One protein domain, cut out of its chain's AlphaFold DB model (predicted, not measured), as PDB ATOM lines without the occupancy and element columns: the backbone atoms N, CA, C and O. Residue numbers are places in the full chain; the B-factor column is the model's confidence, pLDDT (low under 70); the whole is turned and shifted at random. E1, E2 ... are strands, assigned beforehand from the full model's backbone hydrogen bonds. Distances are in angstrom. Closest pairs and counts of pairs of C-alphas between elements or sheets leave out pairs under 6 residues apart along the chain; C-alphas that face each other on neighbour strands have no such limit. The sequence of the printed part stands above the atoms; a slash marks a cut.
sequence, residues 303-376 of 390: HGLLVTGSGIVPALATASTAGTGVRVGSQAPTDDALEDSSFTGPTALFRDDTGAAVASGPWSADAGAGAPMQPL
ATOM      1  N   HIS A 303      86.927  64.089 100.013       93.94
ATOM      2  CA  HIS A 303      85.909  64.091  98.969       93.94
ATOM      3  C   HIS A 303      84.670  64.832  99.457       93.94
ATOM      4  O   HIS A 303      84.274  64.718 100.618       93.94
ATOM      5  N   GLY A 304      84.062  65.600  98.567       95.69
ATOM      6  CA  GLY A 304      82.926  66.432  98.913       95.69
ATOM      7  C   GLY A 304      82.303  67.057  97.681       95.69
ATOM      8  O   GLY A 304      82.450  66.559  96.563       95.69
ATOM      9  N   LEU A 305      81.601  68.157  97.908       95.44
ATOM     10  CA  LEU A 305      80.877  68.884  96.885       95.44
ATOM     11  C   LEU A 305      81.359  70.329  96.797       95.44
ATOM     12  O   LEU A 305      81.541  71.008  97.810       95.44
ATOM     13  N   LEU A 306      81.519  70.804  95.568       91.50
ATOM     14  CA  LEU A 306      81.791  72.194  95.238       91.50
ATOM     15  C   LEU A 306      80.469  72.917  94.985       91.50
ATOM     16  O   LEU A 306      79.731  72.571  94.061       91.50
ATOM     17  N   VAL A 307      80.168  73.912  95.813       89.00
ATOM     18  CA  VAL A 307      78.962  74.733  95.722       89.00
ATOM     19  C   VAL A 307      79.340  76.120  95.223       89.00
ATOM     20  O   VAL A 307      80.018  76.874  95.923       89.00
ATOM     21  N   THR A 308      78.893  76.472  94.023       78.81
ATOM     22  CA  THR A 308      79.132  77.794  93.435       78.81
ATOM     23  C   THR A 308      78.109  78.820  93.924       78.81
ATOM     24  O   THR A 308      76.997  78.486  94.349       78.81
ATOM     25  N   GLY A 309      78.487  80.100  93.871       69.25
ATOM     26  CA  GLY A 309      77.611  81.212  94.249       69.25
ATOM     27  C   GLY A 309      76.397  81.399  93.330       69.25
ATOM     28  O   GLY A 309      75.416  82.013  93.747       69.25
ATOM     29  N   SER A 310      76.415  80.838  92.114       67.19
ATOM     30  CA  SER A 310      75.326  80.946  91.130       67.19
ATOM     31  C   SER A 310      74.066  80.169  91.500       67.19
ATOM     32  O   SER A 310      72.993  80.399  90.945       67.19
ATOM     33  N   GLY A 311      74.155  79.256  92.469       70.50
ATOM     34  CA  GLY A 311      73.011  78.469  92.916       70.50
ATOM     35  C   GLY A 311      72.629  77.321  91.983       70.50
ATOM     36  O   GLY A 311      71.617  76.656  92.242       70.50
ATOM     37  N   ILE A 312      73.452  77.051  90.966       80.38
ATOM     38  CA  ILE A 312      73.483  75.768  90.267       80.38
ATOM     39  C   ILE A 312      73.843  74.678  91.283       80.38
ATOM     40  O   ILE A 312      74.583  74.901  92.244       80.38
ATOM     41  N   VAL A 313      73.251  73.499  91.115       88.88
ATOM     42  CA  VAL A 313      73.482  72.358  92.006       88.88
ATOM     43  C   VAL A 313      74.973  71.980  92.044       88.88
ATOM     44  O   VAL A 313      75.687  72.175  91.057       88.88
ATOM     45  N   PRO A 314      75.479  71.478  93.182       92.69
ATOM     46  CA  PRO A 314      76.907  71.250  93.377       92.69
ATOM     47  C   PRO A 314      77.517  70.263  92.382       92.69
ATOM     48  O   PRO A 314      76.818  69.406  91.847       92.69
ATOM     49  N   ALA A 315      78.833  70.333  92.201       92.44
ATOM     50  CA  ALA A 315      79.616  69.333  91.471       92.44
ATOM     51  C   ALA A 315      80.491  68.509  92.426       92.44
ATOM     52  O   ALA A 315      80.776  68.946  93.544       92.44
ATOM     53  N   LEU A 316      80.937  67.328  91.989       94.62
ATOM     54  CA  LEU A 316      81.942  66.562  92.725       94.62
ATOM     55  C   LEU A 316      83.251  67.339  92.822       94.62
ATOM     56  O   LEU A 316      83.692  67.969  91.859       94.62
ATOM     57  N   ALA A 317      83.881  67.282  93.991       93.19
ATOM     58  CA  ALA A 317      85.186  67.879  94.188       93.19
ATOM     59  C   ALA A 317      86.030  67.120  95.203       93.19
ATOM     60  O   ALA A 317      85.530  66.422  96.090       93.19
ATOM     61  N   THR A 318      87.340  67.292  95.069       92.50
ATOM     62  CA  THR A 318      88.324  66.747  95.997       92.50
ATOM     63  C   THR A 318      89.223  67.859  96.511       92.50
ATOM     64  O   THR A 318      89.832  68.593  95.733       92.50
ATOM     65  N   ALA A 319      89.312  67.953  97.831       91.19
ATOM     66  CA  ALA A 319      90.191  68.845  98.564       91.19
ATOM     67  C   ALA A 319      91.493  68.132  98.948       91.19
ATOM     68  O   ALA A 319      91.489  66.990  99.409       91.19
ATOM     69  N   SER A 320      92.615  68.828  98.792       90.50
ATOM     70  CA  SER A 320      93.960  68.351  99.112       90.50
ATOM     71  C   SER A 320      94.800  69.468  99.732       90.50
ATOM     72  O   SER A 320      94.527  70.647  99.520       90.50
ATOM     73  N   THR A 321      95.821  69.113 100.512       88.50
ATOM     74  CA  THR A 321      96.760  70.086 101.097       88.50
ATOM     75  C   THR A 321      97.456  70.905 100.010       88.50
ATOM     76  O   THR A 321      98.005  70.332  99.068       88.50
ATOM     77  N   ALA A 322      97.519  72.228 100.173       81.69
ATOM     78  CA  ALA A 322      98.246  73.116  99.274       81.69
ATOM     79  C   ALA A 322      98.924  74.277 100.004       81.69
ATOM     80  O   ALA A 322      98.487  75.421  99.917       81.69
ATOM     81  N   GLY A 323     100.063  73.997 100.638       78.31
ATOM     82  CA  GLY A 323     100.920  75.024 101.231       78.31
ATOM     83  C   GLY A 323     100.226  75.806 102.348       78.31
ATOM     84  O   GLY A 323     100.324  75.411 103.501       78.31
ATOM     85  N   THR A 324      99.592  76.925 101.992       73.62
ATOM     86  CA  THR A 324      98.883  77.865 102.878       73.62
ATOM     87  C   THR A 324      97.377  77.873 102.580       73.62
ATOM     88  O   THR A 324      96.787  78.936 102.380       73.62
ATOM     89  N   GLY A 325      96.776  76.703 102.398       83.94
ATOM     90  CA  GLY A 325      95.408  76.564 101.918       83.94
ATOM     91  C   GLY A 325      95.087  75.154 101.419       83.94
ATOM     92  O   GLY A 325      95.923  74.240 101.380       83.94
ATOM     93  N   VAL A 326      93.849  74.993 100.963       87.69
ATOM     94  CA  VAL A 326      93.329  73.742 100.421       87.69
ATOM     95  C   VAL A 326      93.135  73.885  98.921       87.69
ATOM     96  O   VAL A 326      92.425  74.755  98.423       87.69
ATOM     97  N   ARG A 327      93.754  72.985  98.166       87.69
ATOM     98  CA  ARG A 327      93.554  72.869  96.724       87.69
ATOM     99  C   ARG A 327      92.349  71.992  96.470       87.69
ATOM    100  O   ARG A 327      92.377  70.795  96.761       87.69
ATOM    101  N   VAL A 328      91.309  72.614  95.932       87.38
ATOM    102  CA  VAL A 328      90.058  71.963  95.562       87.38
ATOM    103  C   VAL A 328      90.006  71.844  94.046       87.38
ATOM    104  O   VAL A 328      90.087  72.848  93.344       87.38
ATOM    105  N   GLY A 329      89.912  70.610  93.554       84.88
ATOM    106  CA  GLY A 329      89.724  70.308  92.135       84.88
ATOM    107  C   GLY A 329      88.355  69.689  91.874       84.88
ATOM    108  O   GLY A 329      87.848  68.940  92.714       84.88
ATOM    109  N   SER A 330      87.780  69.982  90.712       86.44
ATOM    110  CA  SER A 330      86.505  69.434  90.232       86.44
ATOM    111  C   SER A 330      86.559  69.278  88.721       86.44
ATOM    112  O   SER A 330      87.048  70.177  88.062       86.44
ATOM    113  N   GLN A 331      85.996  68.214  88.149       85.06
ATOM    114  CA  GLN A 331      85.913  68.097  86.685       85.06
ATOM    115  C   GLN A 331      84.881  69.045  86.057       85.06
ATOM    116  O   GLN A 331      84.766  69.110  84.830       85.06
ATOM    117  N   ALA A 332      84.109  69.764  86.877       78.94
ATOM    118  CA  ALA A 332      83.225  70.802  86.386       78.94
ATOM    119  C   ALA A 332      84.039  71.888  85.665       78.94
ATOM    120  O   ALA A 332      85.074  72.322  86.183       78.94
ATOM    121  N   PRO A 333      83.587  72.363  84.489       70.31
ATOM    122  CA  PRO A 333      84.165  73.560  83.904       70.31
ATOM    123  C   PRO A 333      84.013  74.695  84.916       70.31
ATOM    124  O   PRO A 333      82.991  74.761  85.597       70.31
ATOM    125  N   THR A 334      85.011  75.577  85.019       57.31
ATOM    126  CA  THR A 334      84.866  76.798  85.819       57.31
ATOM    127  C   THR A 334      83.625  77.510  85.319       57.31
ATOM    128  O   THR A 334      83.591  77.930  84.157       57.31
ATOM    129  N   ASP A 335      82.593  77.573  86.162       51.47
ATOM    130  CA  ASP A 335      81.306  78.130  85.765       51.47
ATOM    131  C   ASP A 335      81.477  79.593  85.289       51.47
ATOM    132  O   ASP A 335      80.664  80.052  84.516       51.47
ATOM    133  N   ASP A 336      82.599  80.268  85.568       42.03
ATOM    134  CA  ASP A 336      83.104  81.521  84.970       42.03
ATOM    135  C   ASP A 336      83.178  81.589  83.430       42.03
ATOM    136  O   ASP A 336      83.154  82.669  82.845       42.03
ATOM    137  N   ALA A 337      83.252  80.455  82.727       40.47
ATOM    138  CA  ALA A 337      83.079  80.439  81.266       40.47
ATOM    139  C   ALA A 337      81.595  80.548  80.855       40.47
ATOM    140  O   ALA A 337      81.276  80.734  79.683       40.47
ATOM    141  N   LEU A 338      80.688  80.400  81.821       42.66
ATOM    142  CA  LEU A 338      79.237  80.563  81.730       42.66
ATOM    143  C   LEU A 338      78.740  81.798  82.514       42.66
ATOM    144  O   LEU A 338      77.640  82.289  82.256       42.66
ATOM    145  N   GLU A 339      79.552  82.297  83.446       44.06
ATOM    146  CA  GLU A 339      79.274  83.353  84.410       44.06
ATOM    147  C   GLU A 339      80.193  84.545  84.121       44.06
ATOM    148  O   GLU A 339      81.406  84.458  84.274       44.06
ATOM    149  N   ASP A 340      79.627  85.700  83.769       42.81
ATOM    150  CA  ASP A 340      80.340  86.976  83.900       42.81
ATOM    151  C   ASP A 340      80.447  87.288  85.408       42.81
ATOM    152  O   ASP A 340      79.624  87.996  86.011       42.81
ATOM    153  N   SER A 341      81.368  86.573  86.058       47.50
ATOM    154  CA  SER A 341      81.571  86.565  87.499       47.50
ATOM    155  C   SER A 341      81.973  87.967  87.954       47.50
ATOM    156  O   SER A 341      82.938  88.548  87.473       47.50
ATOM    157  N   SER A 342      81.233  88.522  88.916       46.91
ATOM    158  CA  SER A 342      81.661  89.727  89.644       46.91
ATOM    159  C   SER A 342      82.576  89.405  90.835       46.91
ATOM    160  O   SER A 342      82.912  90.299  91.601       46.91
ATOM    161  N   PHE A 343      82.969  88.138  91.006       53.88
ATOM    162  CA  PHE A 343      84.082  87.749  91.870       53.88
ATOM    163  C   PHE A 343      85.393  87.886  91.085       53.88
ATOM    164  O   PHE A 343      85.409  87.758  89.860       53.88
ATOM    165  N   THR A 344      86.512  88.114  91.772       51.25
ATOM    166  CA  THR A 344      87.869  88.133  91.196       51.25
ATOM    167  C   THR A 344      88.340  86.716  90.807       51.25
ATOM    168  O   THR A 344      89.361  86.224  91.282       51.25
ATOM    169  N   GLY A 345      87.577  86.050  89.933       57.19
ATOM    170  CA  GLY A 345      87.736  84.654  89.517       57.19
ATOM    171  C   GLY A 345      86.725  83.687  90.159       57.19
ATOM    172  O   GLY A 345      85.882  84.104  90.965       57.19
ATOM    173  N   PRO A 346      86.823  82.384  89.839       61.84
ATOM    174  CA  PRO A 346      85.790  81.396  90.149       61.84
ATOM    175  C   PRO A 346      85.753  81.135  91.644       61.84
ATOM    176  O   PRO A 346      86.627  80.452  92.168       61.84
ATOM    177  N   THR A 347      84.752  81.665  92.346       74.88
ATOM    178  CA  THR A 347      84.646  81.553  93.808       74.88
ATOM    179  C   THR A 347      83.565  80.556  94.208       74.88
ATOM    180  O   THR A 347      82.422  80.629  93.755       74.88
ATOM    181  N   ALA A 348      83.912  79.617  95.087       82.94
ATOM    182  CA  ALA A 348      82.995  78.582  95.552       82.94
ATOM    183  C   ALA A 348      83.205  78.242  97.028       82.94
ATOM    184  O   ALA A 348      84.201  78.621  97.646       82.94
ATOM    185  N   LEU A 349      82.243  77.505  97.580       90.00
ATOM    186  CA  LEU A 349      82.327  76.854  98.877       90.00
ATOM    187  C   LEU A 349      82.543  75.353  98.669       90.00
ATOM    188  O   LEU A 349      81.756  74.699  97.988       90.00
ATOM    189  N   PHE A 350      83.554  74.786  99.316       93.31
ATOM    190  CA  PHE A 350      83.696  73.341  99.444       93.31
ATOM    191  C   PHE A 350      82.949  72.853 100.694       93.31
ATOM    192  O   PHE A 350      83.140  73.382 101.798       93.31
ATOM    193  N   ARG A 351      82.088  71.845 100.517       94.56
ATOM    194  CA  ARG A 351      81.425  71.110 101.601       94.56
ATOM    195  C   ARG A 351      81.919  69.672 101.622       94.56
ATOM    196  O   ARG A 351      81.946  69.020 100.582       94.56
ATOM    197  N   ASP A 352      82.285  69.177 102.797       94.31
ATOM    198  CA  ASP A 352      82.694  67.780 102.962       94.31
ATOM    199  C   ASP A 352      81.509  66.809 102.915       94.31
ATOM    200  O   ASP A 352      80.359  67.230 102.865       94.31
ATOM    201  N   ASP A 353      81.783  65.508 102.978       94.00
ATOM    202  CA  ASP A 353      80.791  64.427 102.967       94.00
ATOM    203  C   ASP A 353      79.749  64.468 104.101       94.00
ATOM    204  O   ASP A 353      78.693  63.846 103.974       94.00
ATOM    205  N   THR A 354      79.980  65.228 105.174       91.88
ATOM    206  CA  THR A 354      79.013  65.447 106.266       91.88
ATOM    207  C   THR A 354      78.083  66.636 106.018       91.88
ATOM    208  O   THR A 354      77.128  66.846 106.771       91.88
ATOM    209  N   GLY A 355      78.349  67.412 104.964       90.69
ATOM    210  CA  GLY A 355      77.628  68.630 104.608       90.69
ATOM    211  C   GLY A 355      78.184  69.878 105.286       90.69
ATOM    212  O   GLY A 355      77.616  70.961 105.108       90.69
ATOM    213  N   ALA A 356      79.280  69.762 106.042       92.56
ATOM    214  CA  ALA A 356      79.916  70.902 106.679       92.56
ATOM    215  C   ALA A 356      80.680  71.734 105.644       92.56
ATOM    216  O   ALA A 356      81.431  71.212 104.821       92.56
ATOM    217  N   ALA A 357      80.478  73.044 105.700       92.56
ATOM    218  CA  ALA A 357      81.270  74.032 104.997       92.56
ATOM    219  C   ALA A 357      82.678  74.061 105.597       92.56
ATOM    220  O   ALA A 357      82.828  74.182 106.814       92.56
ATOM    221  N   VAL A 358      83.698  73.938 104.753       91.94
ATOM    222  CA  VAL A 358      85.075  73.723 105.221       91.94
ATOM    223  C   VAL A 358      86.086  74.708 104.648       91.94
ATOM    224  O   VAL A 358      87.016  75.102 105.346       91.94
ATOM    225  N   ALA A 359      85.913  75.129 103.398       90.88
ATOM    226  CA  ALA A 359      86.797  76.078 102.736       90.88
ATOM    227  C   ALA A 359      86.015  76.884 101.702       90.88
ATOM    228  O   ALA A 359      85.056  76.375 101.117       90.88
ATOM    229  N   SER A 360      86.435  78.119 101.465       88.81
ATOM    230  CA  SER A 360      85.893  78.969 100.409       88.81
ATOM    231  C   SER A 360      87.007  79.683  99.666       88.81
ATOM    232  O   SER A 360      88.105  79.870 100.194       88.81
ATOM    233  N   GLY A 361      86.715  80.111  98.446       81.38
ATOM    234  CA  GLY A 361      87.620  80.942  97.662       81.38
ATOM    235  C   GLY A 361      87.761  80.444  96.227       81.38
ATOM    236  O   GLY A 361      86.855  79.763  95.731       81.38
ATOM    237  N   PRO A 362      88.874  80.796  95.562       76.75
ATOM    238  CA  PRO A 362      89.097  80.454  94.170       76.75
ATOM    239  C   PRO A 362      89.189  78.938  93.961       76.75
ATOM    240  O   PRO A 362      89.745  78.216  94.792       76.75
ATOM    241  N   TRP A 363      88.672  78.452  92.835       74.81
ATOM    242  CA  TRP A 363      88.758  77.044  92.443       74.81
ATOM    243  C   TRP A 363      89.132  76.876  90.972       74.81
ATOM    244  O   TRP A 363      89.094  77.820  90.192       74.81
ATOM    245  N   SER A 364      89.529  75.674  90.564       65.50
ATOM    246  CA  SER A 364      89.849  75.404  89.161       65.50
ATOM    247  C   SER A 364      89.401  74.011  88.734       65.50
ATOM    248  O   SER A 364      89.403  73.076  89.537       65.50
ATOM    249  N   ALA A 365      89.037  73.884  87.454       65.19
ATOM    250  CA  ALA A 365      88.640  72.613  86.846       65.19
ATOM    251  C   ALA A 365      89.777  71.569  86.922       65.19
ATOM    252  O   ALA A 365      89.584  70.399  87.232       65.19
ATOM    253  N   ASP A 366      91.016  72.026  86.752       63.50
ATOM    254  CA  ASP A 366      92.193  71.219  87.040       63.50
ATOM    255  C   ASP A 366      92.803  71.667  88.358       63.50
ATOM    256  O   ASP A 366      93.177  72.832  88.511       63.50
ATOM    257  N   ALA A 367      93.002  70.736  89.294       53.31
ATOM    258  CA  ALA A 367      93.640  70.987  90.589       53.31
ATOM    259  C   ALA A 367      95.069  71.568  90.474       53.31
ATOM    260  O   ALA A 367      95.726  71.757  91.484       53.31
ATOM    261  N   GLY A 368      95.608  71.821  89.277       50.69
ATOM    262  CA  GLY A 368      96.991  72.222  89.027       50.69
ATOM    263  C   GLY A 368      97.315  73.712  89.190       50.69
ATOM    264  O   GLY A 368      98.411  74.006  89.674       50.69
ATOM    265  N   ALA A 369      96.416  74.633  88.819       52.38
ATOM    266  CA  ALA A 369      96.824  75.989  88.402       52.38
ATOM    267  C   ALA A 369      96.173  77.190  89.132       52.38
ATOM    268  O   ALA A 369      96.536  78.325  88.834       52.38
ATOM    269  N   GLY A 370      95.255  76.979  90.083       61.53
ATOM    270  CA  GLY A 370      94.583  78.063  90.822       61.53
ATOM    271  C   GLY A 370      95.229  78.430  92.166       61.53
ATOM    272  O   GLY A 370      95.972  77.638  92.755       61.53
ATOM    273  N   ALA A 371      94.912  79.628  92.676       72.75
ATOM    274  CA  ALA A 371      95.145  79.972  94.080       72.75
ATOM    275  C   ALA A 371      94.346  79.009  94.987       72.75
ATOM    276  O   ALA A 371      93.240  78.617  94.613       72.75
ATOM    277  N   PRO A 372      94.890  78.575  96.139       81.81
ATOM    278  CA  PRO A 372      94.192  77.633  97.005       81.81
ATOM    279  C   PRO A 372      92.977  78.294  97.663       81.81
ATOM    280  O   PRO A 372      93.042  79.457  98.075       81.81
ATOM    281  N   MET A 373      91.901  77.521  97.830       87.75
ATOM    282  CA  MET A 373      90.822  77.900  98.736       87.75
ATOM    283  C   MET A 373      91.374  78.041 100.150       87.75
ATOM    284  O   MET A 373      92.296  77.326 100.553       87.75
ATOM    285  N   GLN A 374      90.779  78.939 100.920       87.94
ATOM    286  CA  GLN A 374      91.155  79.157 102.306       87.94
ATOM    287  C   GLN A 374      90.197  78.386 103.227       87.94
ATOM    288  O   GLN A 374      88.981  78.412 102.995       87.94
ATOM    289  N   PRO A 375      90.703  77.673 104.252       89.19
ATOM    290  CA  PRO A 375      89.858  77.087 105.283       89.19
ATOM    291  C   PRO A 375      88.961  78.146 105.925       89.19
ATOM    292  O   PRO A 375      89.411  79.253 106.217       89.19
ATOM    293  N   LEU A 376      87.701  77.799 106.185       88.75
ATOM    294  CA  LEU A 376      86.837  78.658 106.987       88.75
ATOM    295  C   LEU A 376      87.372  78.731 108.424       88.75
ATOM    296  O   LEU A 376      87.886  77.723 108.928       88.75
TER     297      LEU A 376
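Overview. This is residues 303 to 376 of the 390 residues of an uncharacterized protein of Raineyella antarctica (UniProt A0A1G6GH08). With little regular structure, 29 of 74 printed residues in named strands, this is a five-stranded sheet curled like part of a barrel, E3 and E2 facing E4 and E5 across hinge E1. All strand and antiparallel, in order E3 E2 E1 E4 E5, it holds a meander, successive neighbours E1 E2 E3, which E4 beside E1 makes a Greek key. It is compact, radius of gyration of the C-alphas 10.9 A, spanning 28 by 24 by 21 A.

Arrangement. E1, residues 303 to 308, and E2, residues 315 to 321, form a hairpin, N 306 and O 315 2.8 A apart. E2 and E3, residues 326 to 329, form another, N 320 and O 327 at 2.8 A. E4, residues 347 to 352, is antiparallel to E1, N 305 and O 351 at 2.8 A. E4 and E5, residues 357 to 362, form a hairpin, N 350 and O 359 at 2.8 A. E2 and E5 are apart.

Along the chain. E1 starts at C-alpha 303 (85.909, 64.091, 98.969) and spans 16.3 A; E2 19.7 A, E3 9.7 A, E4 16.7 A, E5 14.8 A, ending at C-alpha 362 (89.097, 80.454, 94.170).

Size, cuts and confidence. The printed part has no cut. The E3 to E4 link, residues 330 to 346, is long. pLDDT is under 70 at residues 309 to 310, 334 to 346 and 364 to 370.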